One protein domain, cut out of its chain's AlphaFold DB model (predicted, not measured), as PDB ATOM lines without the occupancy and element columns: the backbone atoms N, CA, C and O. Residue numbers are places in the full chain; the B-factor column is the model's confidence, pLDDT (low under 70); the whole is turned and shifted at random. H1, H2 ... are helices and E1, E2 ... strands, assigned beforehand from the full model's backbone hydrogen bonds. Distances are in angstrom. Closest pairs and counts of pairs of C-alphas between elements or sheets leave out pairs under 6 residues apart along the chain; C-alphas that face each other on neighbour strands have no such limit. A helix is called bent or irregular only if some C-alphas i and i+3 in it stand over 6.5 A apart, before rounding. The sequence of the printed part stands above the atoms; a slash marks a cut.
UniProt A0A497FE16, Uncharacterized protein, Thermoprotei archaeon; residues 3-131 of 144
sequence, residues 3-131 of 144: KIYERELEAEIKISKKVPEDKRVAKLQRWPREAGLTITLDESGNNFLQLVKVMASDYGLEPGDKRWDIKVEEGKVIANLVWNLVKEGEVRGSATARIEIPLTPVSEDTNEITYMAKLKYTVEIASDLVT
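Overview. This is residues 3 to 131 of the 144 residues of an uncharacterized protein of Thermoprotei archaeon (UniProt A0A497FE16). One long, twisted sheet of five strands forms a wall, and two helices, H1 and H2, lie one after the other over one face of it, leaving the other face bare. The sheet curls round H1, and the short helix H3 only grazes it at one end of the long axis. The printed part has 129 residues with three named helices and five named strands, in the order E1 H1 H2 E2 E3 E4 E5 H3; the sheet runs E1 E5 E4 E3 E2, antiparallel throughout. The class is mixed, helices and strands. The whole is only just compact, close to loose, with a radius of gyration of the C-alphas of 16.5 A, and elongated, with spans of 53 by 30 by 19 A.

Along the chain. E1, residues 3 to 16, begins at C-alpha 3 (-2.325, 20.824, 63.623) and is 38.4 A long. H1, residues 21 to 34, measures 19.2 A and is only just irregular, with C-alphas 29 and 32 at 6.8 A. H2, residues 48 to 58, begins at C-alpha 48 (-11.012, 9.100, 60.003) and measures 14.9 A. E2, residues 62 to 73, is 33.1 A long; E3, residues 76 to 87, 35.6 A; E4, residues 90 to 102, 36.1 A; E5, residues 112 to 125, 40.8 A. H3, residues 127 to 131, ends at C-alpha 131 (8.544, 18.011, 68.954).

Arrangement. E1, an edge strand, is antiparallel to E5 at 164 degrees, with N 7 and O 121 at 2.9 A, within hydrogen-bond range. E2 to E5 form a meander, each strand the antiparallel neighbour of the one before, in three hairpins. N 69 and O 80 of E2 and E3 are 2.8 A apart, N 81 and O 97 of E3 and E4 2.8 A, and N 98 and O 120 of E4 and E5 2.8 A. E4 bends by 55 degrees at residue 93. H1 and H2 are on the same face of the sheet, and these two helices are apart. The closest C-alphas of H1 and E3 are those of Gln 29 and Val 77, 6.1 A; of H2 and E2, those of Ala 56 and Glu 62, 5.8 A. Every O i to N i+4 pair is within hydrogen-bond range in H2 and H3, and 8 of 10 in H1.

Size, cuts and confidence. The C-alphas farthest apart, those of Glu 88 and Thr 110, are 54.6 A apart. The printed part has no cut. The link from H1 to H2, 13 residues, is long; E4 to E5 is short, and the others are tight. Mean pLDDT of the printed part is 88.8, and residues 43 to 44 are under 70.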
ATOM      1  N   LYS A   3      -1.559  21.559  64.627       90.19
ATOM      2  CA  LYS A   3      -2.325  20.824  63.623       90.19
ATOM      3  C   LYS A   3      -1.384  19.926  62.828       90.19
ATOM      4  O   LYS A   3      -0.502  20.426  62.137       90.19
ATOM      5  N   ILE A   4      -1.568  18.617  62.949       87.06
ATOM      6  CA  ILE A   4      -0.727  17.613  62.277       87.06
ATOM      7  C   ILE A   4      -1.427  16.977  61.078       87.06
ATOM      8  O   ILE A   4      -0.786  16.342  60.247       87.06
ATOM      9  N   TYR A   5      -2.747  17.140  60.992       88.25
ATOM     10  CA  TYR A   5      -3.547  16.628  59.897       88.25
ATOM     11  C   TYR A   5      -4.728  17.549  59.625       88.25
ATOM     12  O   TYR A   5      -5.432  17.960  60.550       88.25
ATOM     13  N   GLU A   6      -4.966  17.822  58.351       91.12
ATOM     14  CA  GLU A   6      -6.165  18.477  57.849       91.12
ATOM     15  C   GLU A   6      -6.550  17.819  56.530       91.12
ATOM     16  O   GLU A   6      -5.700  17.644  55.658       91.12
ATOM     17  N   ARG A   7      -7.821  17.443  56.381       89.38
ATOM     18  CA  ARG A   7      -8.345  16.974  55.101       89.38
ATOM     19  C   ARG A   7      -9.776  17.425  54.912       89.38
ATOM     20  O   ARG A   7     -10.608  17.272  55.803       89.38
ATOM     21  N   GLU A   8     -10.043  17.947  53.728       91.75
ATOM     22  CA  GLU A   8     -11.372  18.323  53.268       91.75
ATOM     23  C   GLU A   8     -11.775  17.366  52.149       91.75
ATOM     24  O   GLU A   8     -10.967  17.033  51.283       91.75
ATOM     25  N   LEU A   9     -13.002  16.863  52.212       90.62
ATOM     26  CA  LEU A   9     -13.564  15.953  51.225       90.62
ATOM     27  C   LEU A   9     -15.062  16.190  51.107       90.62
ATOM     28  O   LEU A   9     -15.703  16.769  51.987       90.62
ATOM     29  N   GLU A  10     -15.617  15.697  50.016       91.25
ATOM     30  CA  GLU A  10     -17.041  15.750  49.744       91.25
ATOM     31  C   GLU A  10     -17.566  14.318  49.639       91.25
ATOM     32  O   GLU A  10     -16.914  13.455  49.051       91.25
ATOM     33  N   ALA A  11     -18.711  14.044  50.259       90.12
ATOM     34  CA  ALA A  11     -19.355  12.741  50.199       90.12
ATOM     35  C   ALA A  11     -20.787  12.878  49.697       90.12
ATOM     36  O   ALA A  11     -21.579  13.677  50.204       90.12
ATOM     37  N   GLU A  12     -21.130  12.042  48.728       90.69
ATOM     38  CA  GLU A  12     -22.476  11.975  48.186       90.69
ATOM     39  C   GLU A  12     -23.395  11.182  49.121       90.69
ATOM     40  O   GLU A  12     -23.111  10.048  49.511       90.69
ATOM     41  N   ILE A  13     -24.547  11.764  49.441       91.00
ATOM     42  CA  ILE A  13     -25.615  11.119  50.198       91.00
ATOM     43  C   ILE A  13     -26.795  10.923  49.258       91.00
ATOM     44  O   ILE A  13     -27.529  11.861  48.954       91.00
ATOM     45  N   LYS A  14     -26.994   9.682  48.820       91.31
ATOM     46  CA  LYS A  14     -28.108   9.308  47.946       91.31
ATOM     47  C   LYS A  14     -29.294   8.862  48.791       91.31
ATOM     48  O   LYS A  14     -29.199   7.934  49.594       91.31
ATOM     49  N   ILE A  15     -30.420   9.550  48.637       89.50
ATOM     50  CA  ILE A  15     -31.677   9.234  49.314       89.50
ATOM     51  C   ILE A  15     -32.749   9.007  48.255       89.50
ATOM     52  O   ILE A  15     -32.951   9.839  47.380       89.50
ATOM     53  N   SER A  16     -33.484   7.897  48.335       88.06
ATOM     54  CA  SER A  16     -34.556   7.634  47.371       88.06
ATOM     55  C   SER A  16     -35.645   8.714  47.419       88.06
ATOM     56  O   SER A  16     -36.124   9.075  48.497       88.06
ATOM     57  N   LYS A  17     -36.126   9.154  46.247       86.56
ATOM     58  CA  LYS A  17     -37.261  10.085  46.103       86.56
ATOM     59  C   LYS A  17     -38.537   9.585  46.782       86.56
ATOM     60  O   LYS A  17     -39.350  10.394  47.218       86.56
ATOM     61  N   LYS A  18     -38.690   8.266  46.947       87.88
ATOM     62  CA  LYS A  18     -39.819   7.650  47.667       87.88
ATOM     63  C   LYS A  18     -39.849   7.998  49.159       87.88
ATOM     64  O   LYS A  18     -40.881   7.838  49.804       87.88
ATOM     65  N   VAL A  19     -38.724   8.435  49.727       87.69
ATOM     66  CA  VAL A  19     -38.646   8.864  51.126       87.69
ATOM     67  C   VAL A  19     -39.304  10.244  51.244       87.69
ATOM     68  O   VAL A  19     -38.915  11.136  50.492       87.69
ATOM     69  N   PRO A  20     -40.270  10.456  52.155       88.38
ATOM     70  CA  PRO A  20     -40.862  11.774  52.383       88.38
ATOM     71  C   PRO A  20     -39.838  12.746  52.978       88.38
ATOM     72  O   PRO A  20     -38.931  12.316  53.691       88.38
ATOM     73  N   GLU A  21     -39.997  14.042  52.712       83.31
ATOM     74  CA  GLU A  21     -39.030  15.098  53.059       83.31
ATOM     75  C   GLU A  21     -38.602  15.077  54.532       83.31
ATOM     76  O   GLU A  21     -37.407  15.033  54.815       83.31
ATOM     77  N   ASP A  22     -39.551  14.958  55.460       85.38
ATOM     78  CA  ASP A  22     -39.285  14.857  56.903       85.38
ATOM     79  C   ASP A  22     -38.298  13.718  57.244       85.38
ATOM     80  O   ASP A  22     -37.296  13.900  57.944       85.38
ATOM     81  N   LYS A  23     -38.485  12.546  56.620       89.44
ATOM     82  CA  LYS A  23     -37.578  11.400  56.781       89.44
ATOM     83  C   LYS A  23     -36.236  11.601  56.078       89.44
ATOM     84  O   LYS A  23     -35.248  11.003  56.510       89.44
ATOM     85  N   ARG A  24     -36.172  12.406  55.009       88.06
ATOM     86  CA  ARG A  24     -34.900  12.766  54.357       88.06
ATOM     87  C   ARG A  24     -34.077  13.639  55.291       88.06
ATOM     88  O   ARG A  24     -32.936  13.296  55.571       88.06
ATOM     89  N   VAL A  25     -34.676  14.689  55.850       87.00
ATOM     90  CA  VAL A  25     -34.002  15.593  56.793       87.00
ATOM     91  C   VAL A  25     -33.541  14.830  58.038       87.00
ATOM     92  O   VAL A  25     -32.403  14.991  58.476       87.00
ATOM     93  N   ALA A  26     -34.363  13.923  58.575       90.38
ATOM     94  CA  ALA A  26     -33.961  13.056  59.684       90.38
ATOM     95  C   ALA A  26     -32.776  12.134  59.330       90.38
ATOM     96  O   ALA A  26     -31.890  11.925  60.160       90.38
ATOM     97  N   LYS A  27     -32.725  11.598  58.100       90.00
ATOM     98  CA  LYS A  27     -31.572  10.827  57.604       90.00
ATOM     99  C   LYS A  27     -30.319  11.692  57.496       90.00
ATOM    100  O   LYS A  27     -29.277  11.275  57.986       90.00
ATOM    101  N   LEU A  28     -30.418  12.892  56.922       89.50
ATOM    102  CA  LEU A  28     -29.285  13.816  56.791       89.50
ATOM    103  C   LEU A  28     -28.723  14.221  58.163       89.50
ATOM    104  O   LEU A  28     -27.514  14.321  58.318       89.50
ATOM    105  N   GLN A  29     -29.572  14.371  59.183       89.81
ATOM    106  CA  GLN A  29     -29.133  14.646  60.557       89.81
ATOM    107  C   GLN A  29     -28.400  13.473  61.223       89.81
ATOM    108  O   GLN A  29     -27.524  13.686  62.060       89.81
ATOM    109  N   ARG A  30     -28.751  12.229  60.882       91.12
ATOM    110  CA  ARG A  30     -28.126  11.023  61.458       91.12
ATOM    111  C   ARG A  30     -26.879  10.583  60.698       91.12
ATOM    112  O   ARG A  30     -25.949  10.060  61.309       91.12
ATOM    113  N   TRP A  31     -26.825  10.875  59.400       92.38
ATOM    114  CA  TRP A  31     -25.738  10.494  58.504       92.38
ATOM    115  C   TRP A  31     -24.325  10.839  59.026       92.38
ATOM    116  O   TRP A  31     -23.463   9.964  58.961       92.38
ATOM    117  N   PRO A  32     -24.055  12.020  59.631       89.88
ATOM    118  CA  PRO A  32     -22.750  12.333  60.220       89.88
ATOM    119  C   PRO A  32     -22.262  11.295  61.238       89.88
ATOM    120  O   PRO A  32     -21.088  10.930  61.240       89.88
ATOM    121  N   ARG A  33     -23.170  10.791  62.082       87.75
ATOM    122  CA  ARG A  33     -22.862   9.778  63.104       87.75
ATOM    123  C   ARG A  33     -22.768   8.376  62.520       87.75
ATOM    124  O   ARG A  33     -21.966   7.587  63.003       87.75
ATOM    125  N   GLU A  34     -23.609   8.070  61.537       86.69
ATOM    126  CA  GLU A  34     -23.711   6.729  60.954       86.69
ATOM    127  C   GLU A  34     -22.594   6.438  59.950       86.69
ATOM    128  O   GLU A  34     -22.035   5.347  59.961       86.69
ATOM    129  N   ALA A  35     -22.267   7.408  59.097       85.12
ATOM    130  CA  ALA A  35     -21.379   7.216  57.956       85.12
ATOM    131  C   ALA A  35     -20.244   8.240  57.879       85.12
ATOM    132  O   ALA A  35     -19.217   7.938  57.276       85.12
ATOM    133  N   GLY A  36     -20.393   9.417  58.504       80.69
ATOM    134  CA  GLY A  36     -19.418  10.505  58.410       80.69
ATOM    135  C   GLY A  36     -17.995  10.031  58.695       80.69
ATOM    136  O   GLY A  36     -17.137  10.097  57.827       80.69
ATOM    137  N   LEU A  37     -17.752   9.413  59.853       82.69
ATOM    138  CA  LEU A  37     -16.397   8.991  60.254       82.69
ATOM    139  C   LEU A  37     -15.846   7.769  59.513       82.69
ATOM    140  O   LEU A  37     -14.664   7.458  59.661       82.69
ATOM    141  N   THR A  38     -16.698   7.048  58.784       84.56
ATOM    142  CA  THR A  38     -16.327   5.837  58.041       84.56
ATOM    143  C   THR A  38     -16.082   6.110  56.565       84.56
ATOM    144  O   THR A  38     -15.713   5.185  55.848       84.56
ATOM    145  N   ILE A  39     -16.269   7.354  56.110       84.94
ATOM    146  CA  ILE A  39     -15.889   7.741  54.755       84.94
ATOM    147  C   ILE A  39     -14.387   7.534  54.585       84.94
ATOM    148  O   ILE A  39     -13.573   7.999  55.390       84.94
ATOM    149  N   THR A  40     -14.048   6.805  53.528       83.94
ATOM    150  CA  THR A  40     -12.676   6.584  53.102       83.94
ATOM    151  C   THR A  40     -12.032   7.926  52.799       83.94
ATOM    152  O   THR A  40     -12.515   8.684  51.962       83.94
ATOM    153  N   LEU A  41     -10.943   8.227  53.499       79.56
ATOM    154  CA  LEU A  41     -10.230   9.481  53.324       79.56
ATOM    155  C   LEU A  41      -9.419   9.471  52.033       79.56
ATOM    156  O   LEU A  41      -9.296  10.516  51.410       79.56
ATOM    157  N   ASP A  42      -8.875   8.316  51.646       73.38
ATOM    158  CA  ASP A  42      -7.839   8.168  50.624       73.38
ATOM    159  C   ASP A  42      -7.901   6.803  49.912       73.38
ATOM    160  O   ASP A  42      -8.502   5.868  50.436       73.38
ATOM    161  N   GLU A  43      -7.216   6.644  48.774       68.69
ATOM    162  CA  GLU A  43      -7.093   5.373  48.032       68.69
ATOM    163  C   GLU A  43      -6.592   4.202  48.897       68.69
ATOM    164  O   GLU A  43      -6.898   3.043  48.627       68.69
ATOM    165  N   SER A  44      -5.902   4.506  50.000       69.38
ATOM    166  CA  SER A  44      -5.464   3.531  51.004       69.38
ATOM    167  C   SER A  44      -6.606   2.847  51.784       69.38
ATOM    168  O   SER A  44      -6.345   1.950  52.583       69.38
ATOM    169  N   GLY A  45      -7.864   3.281  51.634       73.06
ATOM    170  CA  GLY A  45      -9.020   2.677  52.313       73.06
ATOM    171  C   GLY A  45      -9.196   3.078  53.785       73.06
ATOM    172  O   GLY A  45     -10.144   2.637  54.433       73.06
ATOM    173  N   ASN A  46      -8.311   3.921  54.327       82.38
ATOM    174  CA  ASN A  46      -8.367   4.362  55.721       82.38
ATOM    175  C   ASN A  46      -9.460   5.412  55.934       82.38
ATOM    176  O   ASN A  46      -9.558   6.385  55.184       82.38
ATOM    177  N   ASN A  47     -10.240   5.256  57.002       87.94
ATOM    178  CA  ASN A  47     -11.213   6.255  57.437       87.94
ATOM    179  C   ASN A  47     -10.690   7.108  58.605       87.94
ATOM    180  O   ASN A  47      -9.657   6.814  59.213       87.94
ATOM    181  N   PHE A  48     -11.420   8.172  58.946       86.94
ATOM    182  CA  PHE A  48     -11.012   9.100  60.003       86.94
ATOM    183  C   PHE A  48     -10.882   8.426  61.370       86.94
ATOM    184  O   PHE A  48      -9.962   8.728  62.125       86.94
ATOM    185  N   LEU A  49     -11.743   7.458  61.686       86.62
ATOM    186  CA  LEU A  49     -11.662   6.740  62.956       86.62
ATOM    187  C   LEU A  49     -10.377   5.910  63.079       86.62
ATOM    188  O   LEU A  49      -9.783   5.861  64.157       86.62
ATOM    189  N   GLN A  50      -9.948   5.264  61.996       88.31
ATOM    190  CA  GLN A  50      -8.679   4.541  61.953       88.31
ATOM    191  C   GLN A  50      -7.495   5.503  62.028       88.31
ATOM    192  O   GLN A  50      -6.598   5.279  62.836       88.31
ATOM    193  N   LEU A  51      -7.530   6.598  61.262       88.06
ATOM    194  CA  LEU A  51      -6.487   7.623  61.270       88.06
ATOM    195  C   LEU A  51      -6.244   8.167  62.682       88.06
ATOM    196  O   LEU A  51      -5.108   8.206  63.141       88.06
ATOM    197  N   VAL A  52      -7.315   8.534  63.391       89.12
ATOM    198  CA  VAL A  52      -7.227   9.070  64.753       89.12
ATOM    199  C   VAL A  52      -6.639   8.043  65.715       89.12
ATOM    200  O   VAL A  52      -5.814   8.408  66.542       89.12
ATOM    201  N   LYS A  53      -7.006   6.760  65.602       88.75
ATOM    202  CA  LYS A  53      -6.425   5.695  66.437       88.75
ATOM    203  C   LYS A  53      -4.938   5.489  66.166       88.75
ATOM    204  O   LYS A  53      -4.176   5.354  67.117       88.75
ATOM    205  N   VAL A  54      -4.542   5.472  64.892       88.12
ATOM    206  CA  VAL A  54      -3.134   5.351  64.493       88.12
ATOM    207  C   VAL A  54      -2.355   6.538  65.038       88.12
ATOM    208  O   VAL A  54      -1.406   6.326  65.777       88.12
ATOM    209  N   MET A  55      -2.805   7.768  64.779       85.94
ATOM    210  CA  MET A  55      -2.149   8.973  65.289       85.94
ATOM    211  C   MET A  55      -2.097   8.990  66.815       85.94
ATOM    212  O   MET A  55      -1.042   9.231  67.378       85.94
ATOM    213  N   ALA A  56      -3.195   8.686  67.506       88.69
ATOM    214  CA  ALA A  56      -3.194   8.638  68.962       88.69
ATOM    215  C   ALA A  56      -2.124   7.662  69.481       88.69
ATOM    216  O   ALA A  56      -1.250   8.071  70.241       88.69
ATOM    217  N   SER A  57      -2.108   6.426  68.973       88.00
ATOM    218  CA  SER A  57      -1.104   5.420  69.339       88.00
ATOM    219  C   SER A  57       0.324   5.887  69.054       88.00
ATOM    220  O   SER A  57       1.223   5.691  69.866       88.00
ATOM    221  N   ASP A  58       0.524   6.527  67.910       86.75
ATOM    222  CA  ASP A  58       1.806   6.986  67.388       86.75
ATOM    223  C   ASP A  58       2.367   8.189  68.190       86.75
ATOM    224  O   ASP A  58       3.551   8.498  68.099       86.75
ATOM    225  N   TYR A  59       1.546   8.857  69.010       86.19
ATOM    226  CA  TYR A  59       1.962   9.899  69.967       86.19
ATOM    227  C   TYR A  59       1.779   9.476  71.442       86.19
ATOM    228  O   TYR A  59       1.904  10.304  72.350       86.19
ATOM    229  N   GLY A  60       1.481   8.196  71.701       87.88
ATOM    230  CA  GLY A  60       1.228   7.679  73.051       87.88
ATOM    231  C   GLY A  60       0.013   8.324  73.728       87.88
ATOM    232  O   GLY A  60       0.034   8.567  74.933       87.88
ATOM    233  N   LEU A  61      -1.001   8.672  72.936       91.00
ATOM    234  CA  LEU A  61      -2.293   9.189  73.367       91.00
ATOM    235  C   LEU A  61      -3.349   8.082  73.303       91.00
ATOM    236  O   LEU A  61      -3.319   7.202  72.443       91.00
ATOM    237  N   GLU A  62      -4.357   8.204  74.149       91.19
ATOM    238  CA  GLU A  62      -5.531   7.351  74.166       91.19
ATOM    239  C   GLU A  62      -6.756   8.133  73.668       91.19
ATOM    240  O   GLU A  62      -6.953   9.299  74.025       91.19
ATOM    241  N   PRO A  63      -7.612   7.530  72.828       89.38
ATOM    242  CA  PRO A  63      -8.863   8.156  72.434       89.38
ATOM    243  C   PRO A  63      -9.817   8.248  73.633       89.38
ATOM    244  O   PRO A  63     -10.347   7.239  74.094       89.38
ATOM    245  N   GLY A  64     -10.073   9.467  74.093       88.38
ATOM    246  CA  GLY A  64     -10.996   9.775  75.180       88.38
ATOM    247  C   GLY A  64     -12.425  10.040  74.700       88.38
ATOM    248  O   GLY A  64     -12.926   9.408  73.764       88.38
ATOM    249  N   ASP A  65     -13.084  10.996  75.361       87.88
ATOM    250  CA  ASP A  65     -14.495  11.331  75.147       87.88
ATOM    251  C   ASP A  65     -14.776  11.843  73.723       87.88
ATOM    252  O   ASP A  65     -14.026  12.654  73.167       87.88
ATOM    253  N   LYS A  66     -15.890  11.374  73.149       90.44
ATOM    254  CA  LYS A  66     -16.408  11.792  71.839       90.44
ATOM    255  C   LYS A  66     -17.661  12.627  72.023       90.44
ATOM    256  O   LYS A  66     -18.687  12.113  72.468       90.44
ATOM    257  N   ARG A  67     -17.628  13.873  71.566       91.06
ATOM    258  CA  ARG A  67     -18.770  14.787  71.623       91.06
ATOM    259  C   ARG A  67     -19.225  15.168  70.232       91.06
ATOM    260  O   ARG A  67     -18.468  15.748  69.466       91.06
ATOM    261  N   TRP A  68     -20.477  14.849  69.938       90.69
ATOM    262  CA  TRP A  68     -21.158  15.274  68.724       90.69
ATOM    263  C   TRP A  68     -22.119  16.410  69.041       90.69
ATOM    264  O   TRP A  68     -23.058  16.210  69.811       90.69
ATOM    265  N   ASP A  69     -21.932  17.533  68.371       92.44
ATOM    266  CA  ASP A  69     -22.867  18.646  68.295       92.44
ATOM    267  C   ASP A  69     -23.485  18.645  66.895       92.44
ATOM    268  O   ASP A  69     -22.775  18.807  65.907       92.44
ATOM    269  N   ILE A  70     -24.785  18.372  66.784       90.88
ATOM    270  CA  ILE A  70     -25.490  18.339  65.496       90.88
ATOM    271  C   ILE A  70     -26.649  19.307  65.581       90.88
ATOM    272  O   ILE A  70     -27.514  19.170  66.444       90.88
ATOM    273  N   LYS A  71     -26.672  20.256  64.657       92.06
ATOM    274  CA  LYS A  71     -27.692  21.290  64.570       92.06
ATOM    275  C   LYS A  71     -28.113  21.503  63.129       92.06
ATOM    276  O   LYS A  71     -27.354  21.254  62.197       92.06
ATOM    277  N   VAL A  72     -29.346  21.950  62.958       90.00
ATOM    278  CA  VAL A  72     -29.882  22.341  61.658       90.00
ATOM    279  C   VAL A  72     -30.050  23.850  61.692       90.00
ATOM    280  O   VAL A  72     -30.852  24.357  62.468       90.00
ATOM    281  N   GLU A  73     -29.270  24.562  60.887       87.81
ATOM    282  CA  GLU A  73     -29.301  26.024  60.801       87.81
ATOM    283  C   GLU A  73     -29.328  26.436  59.331       87.81
ATOM    284  O   GLU A  73     -28.697  25.787  58.504       87.81
ATOM    285  N   GLU A  74     -30.065  27.497  58.990       82.62
ATOM    286  CA  GLU A  74     -30.057  28.100  57.643       82.62
ATOM    287  C   GLU A  74     -30.281  27.110  56.477       82.62
ATOM    288  O   GLU A  74     -29.714  27.261  55.397       82.62
ATOM    289  N   GLY A  75     -31.080  26.055  56.681       87.25
ATOM    290  CA  GLY A  75     -31.324  25.055  55.636       87.25
ATOM    291  C   GLY A  75     -30.143  24.110  55.373       87.25
ATOM    292  O   GLY A  75     -30.045  23.534  54.292       87.25
ATOM    293  N   LYS A  76     -29.243  23.919  56.342       93.19
ATOM    294  CA  LYS A  76     -28.162  22.923  56.309       93.19
ATOM    295  C   LYS A  76     -28.034  22.215  57.656       93.19
ATOM    296  O   LYS A  76     -28.279  22.787  58.715       93.19
ATOM    297  N   VAL A  77     -27.638  20.949  57.616       92.88
ATOM    298  CA  VAL A  77     -27.203  20.195  58.792       92.88
ATOM    299  C   VAL A  77     -25.733  20.509  59.021       92.88
ATOM    300  O   VAL A  77     -24.909  20.307  58.131       92.88
ATOM    301  N   ILE A  78     -25.399  20.980  60.214       94.00
ATOM    302  CA  ILE A  78     -24.028  21.185  60.668       94.00
ATOM    303  C   ILE A  78     -23.784  20.199  61.803       94.00
ATOM    304  O   ILE A  78     -24.454  20.245  62.833       94.00
ATOM    305  N   ALA A  79     -22.825  19.306  61.615       93.56
ATOM    306  CA  ALA A  79     -22.404  18.341  62.610       93.56
ATOM    307  C   ALA A  79     -20.922  18.542  62.931       93.56
ATOM    308  O   ALA A  79     -20.067  18.429  62.061       93.56
ATOM    309  N   ASN A  80     -20.621  18.821  64.192       94.19
ATOM    310  CA  ASN A  80     -19.274  18.959  64.715       94.19
ATOM    311  C   ASN A  80     -19.004  17.812  65.688       94.19
ATOM    312  O   ASN A  80     -19.686  17.655  66.698       94.19
ATOM    313  N   LEU A  81     -17.996  17.009  65.391       93.75
ATOM    314  CA  LEU A  81     -17.405  16.064  66.318       93.75
ATOM    315  C   LEU A  81     -16.155  16.685  66.923       93.75
ATOM    316  O   LEU A  81     -15.290  17.167  66.195       93.75
ATOM    317  N   VAL A  82     -16.027  16.565  68.237       94.25
ATOM    318  CA  VAL A  82     -14.771  16.731  68.962       94.25
ATOM    319  C   VAL A  82     -14.471  15.422  69.672       94.25
ATOM    320  O   VAL A  82     -15.264  14.945  70.483       94.25
ATOM    321  N   TRP A  83     -13.336  14.818  69.349       94.12
ATOM    322  CA  TRP A  83     -12.839  13.612  69.987       94.12
ATOM    323  C   TRP A  83     -11.537  13.942  70.701       94.12
ATOM    324  O   TRP A  83     -10.517  14.212  70.070       94.12
ATOM    325  N   ASN A  84     -11.584  13.949  72.029       93.75
ATOM    326  CA  ASN A  84     -10.423  14.284  72.840       93.75
ATOM    327  C   ASN A  84      -9.411  13.138  72.812       93.75
ATOM    328  O   ASN A  84      -9.784  11.974  72.945       93.75
ATOM    329  N   LEU A  85      -8.134  13.476  72.672       92.94
ATOM    330  CA  LEU A  85      -7.015  12.556  72.816       92.94
ATOM    331  C   LEU A  85      -6.341  12.855  74.149       92.94
ATOM    332  O   LEU A  85      -5.919  13.987  74.397       92.94
ATOM    333  N   VAL A  86      -6.290  11.857  75.020       93.19
ATOM    334  CA  VAL A  86      -5.821  12.009  76.393       93.19
ATOM    335  C   VAL A  86      -4.501  11.288  76.605       93.19
ATOM    336  O   VAL A  86      -4.234  10.276  75.971       93.19
ATOM    337  N   LYS A  87      -3.670  11.804  77.500       90.69
ATOM    338  CA  LYS A  87      -2.482  11.118  78.007       90.69
ATOM    339  C   LYS A  87      -2.440  11.342  79.503       90.69
ATOM    340  O   LYS A  87      -2.551  12.483  79.936       90.69
ATOM    341  N   GLU A  88      -2.364  10.258  80.268       88.44
ATOM    342  CA  GLU A  88      -2.316  10.313  81.739       88.44
ATOM    343  C   GLU A  88      -3.502  11.087  82.361       88.44
ATOM    344  O   GLU A  88      -3.390  11.702  83.414       88.44
ATOM    345  N   GLY A  89      -4.667  11.054  81.702       85.00
ATOM    346  CA  GLY A  89      -5.884  11.744  82.148       85.00
ATOM    347  C   GLY A  89      -6.018  13.203  81.690       85.00
ATOM    348  O   GLY A  89      -7.079  13.795  81.882       85.00
ATOM    349  N   GLU A  90      -5.010  13.771  81.027       88.94
ATOM    350  CA  GLU A  90      -5.049  15.137  80.498       88.94
ATOM    351  C   GLU A  90      -5.319  15.156  78.991       88.94
ATOM    352  O   GLU A  90      -4.795  14.332  78.242       88.94
ATOM    353  N   VAL A  91      -6.110  16.124  78.511       91.69
ATOM    354  CA  VAL A  91      -6.352  16.308  77.071       91.69
ATOM    355  C   VAL A  91      -5.097  16.887  76.424       91.69
ATOM    356  O   VAL A  91      -4.754  18.053  76.614       91.69
ATOM    357  N   ARG A  92      -4.411  16.058  75.639       92.88
ATOM    358  CA  ARG A  92      -3.142  16.381  74.972       92.88
ATOM    359  C   ARG A  92      -3.268  16.355  73.449       92.88
ATOM    360  O   ARG A  92      -2.286  16.542  72.739       92.88
ATOM    361  N   GLY A  93      -4.483  16.193  72.943       91.69
ATOM    362  CA  GLY A  93      -4.839  16.405  71.551       91.69
ATOM    363  C   GLY A  93      -6.347  16.378  71.355       91.69
ATOM    364  O   GLY A  93      -7.117  16.073  72.266       91.69
ATOM    365  N   SER A  94      -6.772  16.684  70.143       94.06
ATOM    366  CA  SER A  94      -8.165  16.645  69.738       94.06
ATOM    367  C   SER A  94      -8.259  16.329  68.256       94.06
ATOM    368  O   SER A  94      -7.611  16.960  67.423       94.06
ATOM    369  N   ALA A  95      -9.101  15.361  67.927       93.75
ATOM    370  CA  ALA A  95      -9.517  15.079  66.570       93.75
ATOM    371  C   ALA A  95     -10.911  15.666  66.354       93.75
ATOM    372  O   ALA A  95     -11.863  15.300  67.044       93.75
ATOM    373  N   THR A  96     -11.038  16.584  65.408       93.81
ATOM    374  CA  THR A  96     -12.298  17.244  65.086       93.81
ATOM    375  C   THR A  96     -12.782  16.830  63.702       93.81
ATOM    376  O   THR A  96     -11.997  16.634  62.773       93.81
ATOM    377  N   ALA A  97     -14.095  16.658  63.568       93.56
ATOM    378  CA  ALA A  97     -14.738  16.465  62.277       93.56
ATOM    379  C   ALA A  97     -15.892  17.445  62.143       93.56
ATOM    380  O   ALA A  97     -16.839  17.402  62.922       93.56
ATOM    381  N   ARG A  98     -15.827  18.313  61.144       93.81
ATOM    382  CA  ARG A  98     -16.897  19.237  60.802       93.81
ATOM    383  C   ARG A  98     -17.552  18.767  59.517       93.81
ATOM    384  O   ARG A  98     -16.890  18.635  58.498       93.81
ATOM    385  N   ILE A  99     -18.841  18.486  59.586       93.94
ATOM    386  CA  ILE A  99     -19.635  17.951  58.489       93.94
ATOM    387  C   ILE A  99     -20.774  18.926  58.227       93.94
ATOM    388  O   ILE A  99     -21.561  19.227  59.121       93.94
ATOM    389  N   GLU A 100     -20.860  19.418  57.001       93.94
ATOM    390  CA  GLU A 100     -21.889  20.354  56.557       93.94
ATOM    391  C   GLU A 100     -22.666  19.733  55.401       93.94
ATOM    392  O   GLU A 100     -22.092  19.376  54.376       93.94
ATOM    393  N   ILE A 101     -23.978  19.591  55.568       93.88
ATOM    394  CA  ILE A 101     -24.863  18.959  54.590       93.88
ATOM    395  C   ILE A 101     -25.982  19.945  54.260       93.88
ATOM    396  O   ILE A 101     -26.883  20.139  55.080       93.88
ATOM    397  N   PRO A 102     -25.962  20.591  53.086       92.62
ATOM    398  CA  PRO A 102     -27.079  21.403  52.627       92.62
ATOM    399  C   PRO A 102     -28.351  20.549  52.542       92.62
ATOM    400  O   PRO A 102     -28.317  19.432  52.028       92.62
ATOM    401  N   LEU A 103     -29.485  21.074  53.016       89.62
ATOM    402  CA  LEU A 103     -30.798  20.452  52.788       89.62
ATOM    403  C   LEU A 103     -31.278  20.654  51.344       89.62
ATOM    404  O   LEU A 103     -32.279  20.064  50.942       89.62
ATOM    405  N   THR A 104     -30.554  21.456  50.562       90.19
ATOM    406  CA  THR A 104     -30.731  21.579  49.119       90.19
ATOM    407  C   THR A 104     -29.952  20.470  48.412       90.19
ATOM    408  O   THR A 104     -28.730  20.387  48.579       90.19
ATOM    409  N   PRO A 105     -30.616  19.613  47.627       90.12
ATOM    410  CA  PRO A 105     -29.930  18.577  46.872       90.12
ATOM    411  C   PRO A 105     -29.105  19.162  45.724       90.12
ATOM    412  O   PRO A 105     -29.450  20.195  45.154       90.12
ATOM    413  N   VAL A 106     -28.012  18.482  45.378       91.94
ATOM    414  CA  VAL A 106     -27.141  18.853  44.249       91.94
ATOM    415  C   VAL A 106     -27.580  18.207  42.937       91.94
ATOM    416  O   VAL A 106     -27.292  18.739  41.870       91.94
ATOM    417  N   SER A 107     -28.282  17.073  43.009       88.56
ATOM    418  CA  SER A 107     -28.892  16.406  41.857       88.56
ATOM    419  C   SER A 107     -30.176  15.698  42.269       88.56
ATOM    420  O   SER A 107     -30.298  15.184  43.385       88.56
ATOM    421  N   GLU A 108     -31.125  15.646  41.342       87.69
ATOM    422  CA  GLU A 108     -32.410  14.980  41.503       87.69
ATOM    423  C   GLU A 108     -32.699  14.072  40.306       87.69
ATOM    424  O   GLU A 108     -33.453  14.419  39.397       87.69
ATOM    425  N   ASP A 109     -32.142  12.869  40.337       84.56
ATOM    426  CA  ASP A 109     -32.393  11.817  39.355       84.56
ATOM    427  C   ASP A 109     -33.828  11.260  39.442       84.56
ATOM    428  O   ASP A 109     -34.616  11.590  40.332       84.56
ATOM    429  N   THR A 110     -34.212  10.378  38.515       77.81
ATOM    430  CA  THR A 110     -35.586   9.839  38.423       77.81
ATOM    431  C   THR A 110     -36.058   9.136  39.705       77.81
ATOM    432  O   THR A 110     -37.238   9.205  40.043       77.81
ATOM    433  N   ASN A 111     -35.157   8.484  40.448       85.25
ATOM    434  CA  ASN A 111     -35.498   7.705  41.650       85.25
ATOM    435  C   ASN A 111     -34.770   8.148  42.927       85.25
ATOM    436  O   ASN A 111     -35.116   7.679  44.018       85.25
ATOM    437  N   GLU A 112     -33.784   9.034  42.816       91.50
ATOM    438  CA  GLU A 112     -32.856   9.372  43.891       91.50
ATOM    439  C   GLU A 112     -32.622  10.876  43.952       91.50
ATOM    440  O   GLU A 112     -32.748  11.596  42.966       91.50
ATOM    441  N   ILE A 113     -32.326  11.341  45.154       90.50
ATOM    442  CA  ILE A 113     -31.932  12.702  45.458       90.50
ATOM    443  C   ILE A 113     -30.543  12.614  46.059       90.50
ATOM    444  O   ILE A 113     -30.341  11.923  47.062       90.50
ATOM    445  N   THR A 114     -29.606  13.316  45.443       92.50
ATOM    446  CA  THR A 114     -28.215  13.348  45.869       92.50
ATOM    447  C   THR A 114     -27.966  14.642  46.620       92.50
ATOM    448  O   THR A 114     -28.165  15.736  46.092       92.50
ATOM    449  N   TYR A 115     -27.510  14.514  47.860       92.50
ATOM    450  CA  TYR A 115     -27.013  15.616  48.674       92.50
ATOM    451  C   TYR A 115     -25.491  15.531  48.741       92.50
ATOM    452  O   TYR A 115     -24.937  14.434  48.729       92.50
ATOM    453  N   MET A 116     -24.821  16.675  48.832       92.81
ATOM    454  CA  MET A 116     -23.368  16.721  48.969       92.81
ATOM    455  C   MET A 116     -22.996  17.136  50.388       92.81
ATOM    456  O   MET A 116     -23.272  18.260  50.799       92.81
ATOM    457  N   ALA A 117     -22.375  16.233  51.138       93.12
ATOM    458  CA  ALA A 117     -21.813  16.533  52.443       93.12
ATOM    459  C   ALA A 117     -20.381  17.033  52.284       93.12
ATOM    460  O   ALA A 117     -19.559  16.352  51.682       93.12
ATOM    461  N   LYS A 118     -20.059  18.179  52.874       93.62
ATOM    462  CA  LYS A 118     -18.684  18.665  53.010       93.62
ATOM    463  C   LYS A 118     -18.141  18.208  54.348       93.62
ATOM    464  O   LYS A 118     -18.706  18.558  55.380       93.62
ATOM    465  N   LEU A 119     -17.070  17.425  54.342       92.75
ATOM    466  CA  LEU A 119     -16.422  16.925  55.547       92.75
ATOM    467  C   LEU A 119     -15.036  17.546  55.661       92.75
ATOM    468  O   LEU A 119     -14.226  17.460  54.744       92.75
ATOM    469  N   LYS A 120     -14.762  18.142  56.814       94.00
ATOM    470  CA  LYS A 120     -13.468  18.681  57.198       94.00
ATOM    471  C   LYS A 120     -12.983  17.953  58.436       94.00
ATOM    472  O   LYS A 120     -13.545  18.101  59.520       94.00
ATOM    473  N   TYR A 121     -11.937  17.169  58.261       92.69
ATOM    474  CA  TYR A 121     -11.258  16.444  59.317       92.69
ATOM    475  C   TYR A 121     -10.008  17.183  59.741       92.69
ATOM    476  O   TYR A 121      -9.239  17.668  58.911       92.69
ATOM    477  N   THR A 122      -9.779  17.261  61.040       92.69
ATOM    478  CA  THR A 122      -8.595  17.906  61.590       92.69
ATOM    479  C   THR A 122      -8.115  17.125  62.802       92.69
ATOM    480  O   THR A 122      -8.915  16.655  63.607       92.69
ATOM    481  N   VAL A 123      -6.801  16.952  62.925       91.62
ATOM    482  CA  VAL A 123      -6.180  16.370  64.119       91.62
ATOM    483  C   VAL A 123      -5.132  17.336  64.638       91.62
ATOM    484  O   VAL A 123      -4.224  17.756  63.914       91.62
ATOM    485  N   GLU A 124      -5.274  17.681  65.909       91.88
ATOM    486  CA  GLU A 124      -4.396  18.586  66.632       91.88
ATOM    487  C   GLU A 124      -3.823  17.865  67.846       91.88
ATOM    488  O   GLU A 124      -4.538  17.176  68.569       91.88
ATOM    489  N   ILE A 125      -2.523  18.011  68.077       90.44
ATOM    490  CA  ILE A 125      -1.818  17.390  69.203       90.44
ATOM    491  C   ILE A 125      -1.004  18.460  69.929       90.44
ATOM    492  O   ILE A 125      -0.650  19.491  69.356       90.44
ATOM    493  N   ALA A 126      -0.740  18.274  71.217       90.19
ATOM    494  CA  ALA A 126       0.119  19.157  71.986       90.19
ATOM    495  C   ALA A 126       1.503  19.283  71.324       90.19
ATOM    496  O   ALA A 126       2.118  18.298  70.921       90.19
ATOM    497  N   SER A 127       1.975  20.521  71.186       85.88
ATOM    498  CA  SER A 127       3.166  20.845  70.397       85.88
ATOM    499  C   SER A 127       4.429  20.175  70.939       85.88
ATOM    500  O   SER A 127       5.278  19.767  70.156       85.88
ATOM    501  N   ASP A 128       4.518  19.987  72.256       85.81
ATOM    502  CA  ASP A 128       5.633  19.296  72.903       85.81
ATOM    503  C   ASP A 128       5.718  17.809  72.519       85.81
ATOM    504  O   ASP A 128       6.817  17.309  72.304       85.81
ATOM    505  N   LEU A 129       4.583  17.120  72.332       83.69
ATOM    506  CA  LEU A 129       4.556  15.726  71.872       83.69
ATOM    507  C   LEU A 129       4.990  15.612  70.409       83.69
ATOM    508  O   LEU A 129       5.694  14.676  70.037       83.69
ATOM    509  N   VAL A 130       4.598  16.587  69.583       83.56
ATOM    510  CA  VAL A 130       5.026  16.659  68.180       83.56
ATOM    511  C   VAL A 130       6.540  16.860  68.088       83.56
ATOM    512  O   VAL A 130       7.209  16.163  67.327       83.56
ATOM    513  N   THR A 131       7.097  17.763  68.898       80.31
ATOM    514  CA  THR A 131       8.544  18.011  68.954       80.31
ATOM    515  C   THR A 131       9.323  16.834  69.541       80.31
ATOM    516  O   THR A 131      10.358  16.466  68.986       80.31
TER     517      THR A 131